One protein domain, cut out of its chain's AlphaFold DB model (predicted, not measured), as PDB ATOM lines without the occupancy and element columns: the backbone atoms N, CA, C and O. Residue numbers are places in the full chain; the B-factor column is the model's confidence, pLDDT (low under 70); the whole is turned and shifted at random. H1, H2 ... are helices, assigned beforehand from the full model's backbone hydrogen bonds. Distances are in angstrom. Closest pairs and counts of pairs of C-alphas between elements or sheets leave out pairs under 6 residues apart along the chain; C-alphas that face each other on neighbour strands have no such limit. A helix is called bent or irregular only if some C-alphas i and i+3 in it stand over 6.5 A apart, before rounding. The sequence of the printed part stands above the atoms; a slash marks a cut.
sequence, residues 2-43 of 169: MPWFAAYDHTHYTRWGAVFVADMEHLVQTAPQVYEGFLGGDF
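What this domain is: This is residues 2 to 43 of the 169 residues of an uncharacterized protein of Larimichthys crocea (UniProt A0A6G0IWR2). One long helix, H2, makes the length of this domain, with a short helix, H1, folded back beside its first part and a third helix, H3, turning off at its far end to make a corner. The stretch of H2 between these two contacts is bare, and H1 and H3 are apart. The printed part has 42 residues with three named helices in the order H1, H2, H3 and no named strand; the class is all helix. The whole is loose, with a radius of gyration of the C-alphas of 12.7 A, and elongated, with spans of 35 by 19 by 12 A.

How they stand to each other: The longest helix is H2, residues 11 to 30, which has a kink of 36 degrees near residue 24. It is irregular, with C-alphas 25 and 28 lying 7.3 A apart, and its line is a rough one. H1, residues 2 to 7, touches H2, and H2 touches H1 with its residues 11 to 18 alone. Their closest C-alphas are those of Phe 5 and Thr 14, 5.3 A apart. The two form a helical hairpin, running opposite ways at a shallow tilt of 5 degrees. H3, residues 32 to 40, and H2 only just touch, with 3 pairs of C-alphas within 8 A, and they touch only at the corner by their link. H2 touches H3 with residues 27 to 28 alone, and the closest C-alphas of the two are those of Val 28 and Tyr 35, 5.6 A apart. The lines of H2 and H3 are about perpendicular, at 73 degrees. H1 and H3 are apart. In H3 every O i to N i+4 pair is within hydrogen-bond range, against 13 of 16 in H2 and 1 of 2 in H1.

Where its parts are: H2 begins at C-alpha 11, at (24.852, -5.977, -36.673), and ends at C-alpha 30, at (42.494, -4.670, -16.260), 27.0 A from first to last C-alpha. H1 begins at C-alpha 2, at (34.873, -8.789, -37.482), and its six residues measure 9.0 A. H3, with nine residues, measures 12.2 A and ends at C-alpha 40, at (48.683, -20.135, -21.868).

The domain as a whole: The two C-alphas farthest apart are those of Asp 9 and Gln 33, at 34.7 A, while those of Met 2 and Phe 43, the first and last printed, are 18.9 A apart. The printed part has no cut. The links from H1 to H2, three residues, and from H2 to H3, one residue, are tight. The mean pLDDT of the printed part is 91.8, and no printed residue is under 70.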
ATOM      1  N   MET A   2      35.690 -10.020 -37.496       80.06
ATOM      2  CA  MET A   2      34.873  -8.789 -37.482       80.06
ATOM      3  C   MET A   2      34.270  -8.331 -38.829       80.06
ATOM      4  O   MET A   2      33.083  -8.015 -38.843       80.06
ATOM      5  N   PRO A   3      34.998  -8.342 -39.968       86.19
ATOM      6  CA  PRO A   3      34.409  -7.940 -41.252       86.19
ATOM      7  C   PRO A   3      33.267  -8.859 -41.706       86.19
ATOM      8  O   PRO A   3      32.329  -8.411 -42.358       86.19
ATOM      9  N   TRP A   4      33.317 -10.136 -41.318       89.75
ATOM     10  CA  TRP A   4      32.298 -11.122 -41.668       89.75
ATOM     11  C   TRP A   4      30.997 -10.897 -40.901       89.75
ATOM     12  O   TRP A   4      29.929 -11.081 -41.470       89.75
ATOM     13  N   PHE A   5      31.058 -10.428 -39.651       90.75
ATOM     14  CA  PHE A   5      29.844 -10.070 -38.910       90.75
ATOM     15  C   PHE A   5      29.065  -8.957 -39.614       90.75
ATOM     16  O   PHE A   5      27.841  -9.023 -39.679       90.75
ATOM     17  N   ALA A   6      29.766  -7.979 -40.195       87.38
ATOM     18  CA  ALA A   6      29.131  -6.932 -40.987       87.38
ATOM     19  C   ALA A   6      28.608  -7.473 -42.328       87.38
ATOM     20  O   ALA A   6      27.489  -7.155 -42.719       87.38
ATOM     21  N   ALA A   7      29.391  -8.318 -43.009       92.75
ATOM     22  CA  ALA A   7      29.020  -8.894 -44.303       92.75
ATOM     23  C   ALA A   7      27.772  -9.795 -44.241       92.75
ATOM     24  O   ALA A   7      27.006  -9.832 -45.199       92.75
ATOM     25  N   TYR A   8      27.551 -10.492 -43.122       94.44
ATOM     26  CA  TYR A   8      26.390 -11.364 -42.900       94.44
ATOM     27  C   TYR A   8      25.242 -10.688 -42.131       94.44
ATOM     28  O   TYR A   8      24.378 -11.373 -41.590       94.44
ATOM     29  N   ASP A   9      25.233  -9.354 -42.052       92.88
ATOM     30  CA  ASP A   9      24.199  -8.559 -41.366       92.88
ATOM     31  C   ASP A   9      24.010  -8.913 -39.870       92.88
ATOM     32  O   ASP A   9      22.970  -8.696 -39.244       92.88
ATOM     33  N   HIS A  10      25.066  -9.416 -39.229       91.06
ATOM     34  CA  HIS A  10      25.117  -9.639 -37.787       91.06
ATOM     35  C   HIS A  10      25.495  -8.341 -37.064       91.06
ATOM     36  O   HIS A  10      26.539  -8.215 -36.415       91.06
ATOM     37  N   THR A  11      24.622  -7.342 -37.173       89.00
ATOM     38  CA  THR A  11      24.852  -5.977 -36.673       89.00
ATOM     39  C   THR A  11      25.111  -5.914 -35.166       89.00
ATOM     40  O   THR A  11      25.986  -5.169 -34.724       89.00
ATOM     41  N   HIS A  12      24.419  -6.728 -34.363       91.31
ATOM     42  CA  HIS A  12      24.664  -6.816 -32.919       91.31
ATOM     43  C   HIS A  12      26.065  -7.342 -32.595       91.31
ATOM     44  O   HIS A  12      26.772  -6.729 -31.797       91.31
ATOM     45  N   TYR A  13      26.491  -8.420 -33.254       91.06
ATOM     46  CA  TYR A  13      27.836  -8.973 -33.086       91.06
ATOM     47  C   TYR A  13      28.911  -8.015 -33.586       91.06
ATOM     48  O   TYR A  13      29.953  -7.888 -32.960       91.06
ATOM     49  N   THR A  14      28.650  -7.285 -34.668       91.31
ATOM     50  CA  THR A  14      29.584  -6.277 -35.188       91.31
ATOM     51  C   THR A  14      29.797  -5.143 -34.183       91.31
ATOM     52  O   THR A  14      30.929  -4.734 -33.942       91.31
ATOM     53  N   ARG A  15      28.719  -4.653 -33.554       91.50
ATOM     54  CA  ARG A  15      28.793  -3.591 -32.537       91.50
ATOM     55  C   ARG A  15      29.517  -4.059 -31.276       91.50
ATOM     56  O   ARG A  15      30.442  -3.392 -30.828       91.50
ATOM     57  N   TRP A  16      29.119  -5.207 -30.729       94.12
ATOM     58  CA  TRP A  16      29.721  -5.745 -29.507       94.12
ATOM     59  C   TRP A  16      31.131  -6.283 -29.722       94.12
ATOM     60  O   TRP A  16      31.964  -6.169 -28.833       94.12
ATOM     61  N   GLY A  17      31.429  -6.813 -30.905       92.06
ATOM     62  CA  GLY A  17      32.753  -7.319 -31.234       92.06
ATOM     63  C   GLY A  17      33.816  -6.221 -31.238       92.06
ATOM     64  O   GLY A  17      34.936  -6.472 -30.810       92.06
ATOM     65  N   ALA A  18      33.473  -4.993 -31.647       90.38
ATOM     66  CA  ALA A  18      34.405  -3.866 -31.578       90.38
ATOM     67  C   ALA A  18      34.741  -3.487 -30.124       90.38
ATOM     68  O   ALA A  18      35.903  -3.249 -29.810       90.38
ATOM     69  N   VAL A  19      33.739  -3.494 -29.237       93.38
ATOM     70  CA  VAL A  19      33.929  -3.271 -27.792       93.38
ATOM     71  C   VAL A  19      34.778  -4.387 -27.190       93.38
ATOM     72  O   VAL A  19      35.768  -4.110 -26.526       93.38
ATOM     73  N   PHE A  20      34.454  -5.643 -27.508       91.75
ATOM     74  CA  PHE A  20      35.217  -6.802 -27.060       91.75
ATOM     75  C   PHE A  20      36.698  -6.707 -27.450       91.75
ATOM     76  O   PHE A  20      37.558  -6.967 -26.621       91.75
ATOM     77  N   VAL A  21      37.018  -6.311 -28.689       92.44
ATOM     78  CA  VAL A  21      38.418  -6.149 -29.123       92.44
ATOM     79  C   VAL A  21      39.136  -5.077 -28.302       92.44
ATOM     80  O   VAL A  21      40.246  -5.330 -27.844       92.44
ATOM     81  N   ALA A  22      38.500  -3.928 -28.063       93.50
ATOM     82  CA  ALA A  22      39.078  -2.882 -27.220       93.50
ATOM     83  C   ALA A  22      39.316  -3.378 -25.780       93.50
ATOM     84  O   ALA A  22      40.385  -3.153 -25.213       93.50
ATOM     85  N   ASP A  23      38.367  -4.121 -25.206       94.00
ATOM     86  CA  ASP A  23      38.518  -4.715 -23.874       94.00
ATOM     87  C   ASP A  23      39.670  -5.734 -23.831       94.00
ATOM     88  O   ASP A  23      40.429  -5.775 -22.859       94.00
ATOM     89  N   MET A  24      39.846  -6.530 -24.892       92.62
ATOM     90  CA  MET A  24      40.953  -7.485 -25.008       92.62
ATOM     91  C   MET A  24      42.320  -6.795 -25.113       92.62
ATOM     92  O   MET A  24      43.292  -7.304 -24.557       92.62
ATOM     93  N   GLU A  25      42.416  -5.632 -25.767       93.19
ATOM     94  CA  GLU A  25      43.657  -4.838 -25.811       93.19
ATOM     95  C   GLU A  25      44.048  -4.302 -24.426       93.19
ATOM     96  O   GLU A  25      45.230  -4.260 -24.075       93.19
ATOM     97  N   HIS A  26      43.058  -3.947 -23.607       95.19
ATOM     98  CA  HIS A  26      43.270  -3.466 -22.241       95.19
ATOM     99  C   HIS A  26      43.402  -4.581 -21.195       95.19
ATOM    100  O   HIS A  26      43.706  -4.293 -20.033       95.19
ATOM    101  N   LEU A  27      43.232  -5.849 -21.582       94.50
ATOM    102  CA  LEU A  27      43.177  -6.990 -20.664       94.50
ATOM    103  C   LEU A  27      44.436  -7.130 -19.796       94.50
ATOM    104  O   LEU A  27      44.339  -7.473 -18.621       94.50
ATOM    105  N   VAL A  28      45.612  -6.795 -20.338       95.06
ATOM    106  CA  VAL A  28      46.883  -6.831 -19.593       95.06
ATOM    107  C   VAL A  28      46.893  -5.875 -18.391       95.06
ATOM    108  O   VAL A  28      47.551  -6.139 -17.390       95.06
ATOM    109  N   GLN A  29      46.152  -4.767 -18.473       95.94
ATOM    110  CA  GLN A  29      46.052  -3.765 -17.410       95.94
ATOM    111  C   GLN A  29      44.876  -4.051 -16.472       95.94
ATOM    112  O   GLN A  29      44.993  -3.855 -15.265       95.94
ATOM    113  N   THR A  30      43.739  -4.487 -17.020       96.44
ATOM    114  CA  THR A  30      42.494  -4.670 -16.260       96.44
ATOM    115  C   THR A  30      42.420  -6.024 -15.555       96.44
ATOM    116  O   THR A  30      41.885  -6.102 -14.450       96.44
ATOM    117  N   ALA A  31      42.971  -7.080 -16.158       94.88
ATOM    118  CA  ALA A  31      42.943  -8.449 -15.646       94.88
ATOM    119  C   ALA A  31      44.183  -9.255 -16.104       94.88
ATOM    120  O   ALA A  31      44.059 -10.186 -16.906       94.88
ATOM    121  N   PRO A  32      45.386  -8.953 -15.572       94.81
ATOM    122  CA  PRO A  32      46.641  -9.570 -16.018       94.81
ATOM    123  C   PRO A  32      46.651 -11.101 -15.896       94.81
ATOM    124  O   PRO A  32      47.182 -11.776 -16.766       94.81
ATOM    125  N   GLN A  33      45.994 -11.661 -14.877       95.00
ATOM    126  CA  GLN A  33      45.883 -13.117 -14.696       95.00
ATOM    127  C   GLN A  33      45.100 -13.792 -15.833       95.00
ATOM    128  O   GLN A  33      45.458 -14.876 -16.280       95.00
ATOM    129  N   VAL A  34      44.037 -13.144 -16.322       92.06
ATOM    130  CA  VAL A  34      43.242 -13.656 -17.448       92.06
ATOM    131  C   VAL A  34      44.040 -13.537 -18.743       92.06
ATOM    132  O   VAL A  34      44.018 -14.449 -19.564       92.06
ATOM    133  N   TYR A  35      44.784 -12.440 -18.905       94.25
ATOM    134  CA  TYR A  35      45.690 -12.254 -20.033       94.25
ATOM    135  C   TYR A  35      46.772 -13.344 -20.088       94.25
ATOM    136  O   TYR A  35      46.974 -13.952 -21.137       94.25
ATOM    137  N   GLU A  36      47.414 -13.649 -18.957       95.12
ATOM    138  CA  GLU A  36      48.382 -14.748 -18.849       95.12
ATOM    139  C   GLU A  36      47.745 -16.104 -19.172       95.12
ATOM    140  O   GLU A  36      48.306 -16.862 -19.964       95.12
ATOM    141  N   GLY A  37      46.547 -16.382 -18.648       92.62
ATOM    142  CA  GLY A  37      45.799 -17.597 -18.982       92.62
ATOM    143  C   GLY A  37      45.492 -17.701 -20.479       92.62
ATOM    144  O   GLY A  37      45.682 -18.750 -21.090       92.62
ATOM    145  N   PHE A  38      45.100 -16.603 -21.129       91.00
ATOM    146  CA  PHE A  38      44.864 -16.586 -22.576       91.00
ATOM    147  C   PHE A  38      46.132 -16.868 -23.382       91.00
ATOM    148  O   PHE A  38      46.068 -17.634 -24.345       91.00
ATOM    149  N   LEU A  39      47.283 -16.323 -22.971       92.38
ATOM    150  CA  LEU A  39      48.577 -16.669 -23.566       92.38
ATOM    151  C   LEU A  39      48.943 -18.145 -23.336       92.38
ATOM    152  O   LEU A  39      49.539 -18.767 -24.214       92.38
ATOM    153  N   GLY A  40      48.551 -18.711 -22.191       90.81
ATOM    154  CA  GLY A  40      48.683 -20.135 -21.868       90.81
ATOM    155  C   GLY A  40      47.717 -21.056 -22.627       90.81
ATOM    156  O   GLY A  40      47.939 -22.265 -22.685       90.81
ATOM    157  N   GLY A  41      46.684 -20.501 -23.267       88.12
ATOM    158  CA  GLY A  41      45.662 -21.262 -23.984       88.12
ATOM    159  C   GLY A  41      44.416 -21.610 -23.161       88.12
ATOM    160  O   GLY A  41      43.600 -22.405 -23.629       88.12
ATOM    161  N   ASP A  42      44.219 -20.986 -21.997       86.00
ATOM    162  CA  ASP A  42      43.114 -21.231 -21.050       86.00
ATOM    163  C   ASP A  42      41.769 -20.618 -21.495       86.00
ATOM    164  O   ASP A  42      40.928 -20.219 -20.691       86.00
ATOM    165  N   PHE A  43      41.542 -20.522 -22.805       86.19
ATOM    166  CA  PHE A  43      40.267 -20.099 -23.395       86.19
ATOM    167  C   PHE A  43      39.465 -21.279 -23.972       86.19
ATOM    168  O   PHE A  43      38.333 -21.106 -24.435       86.19
TER     169      PHE A  43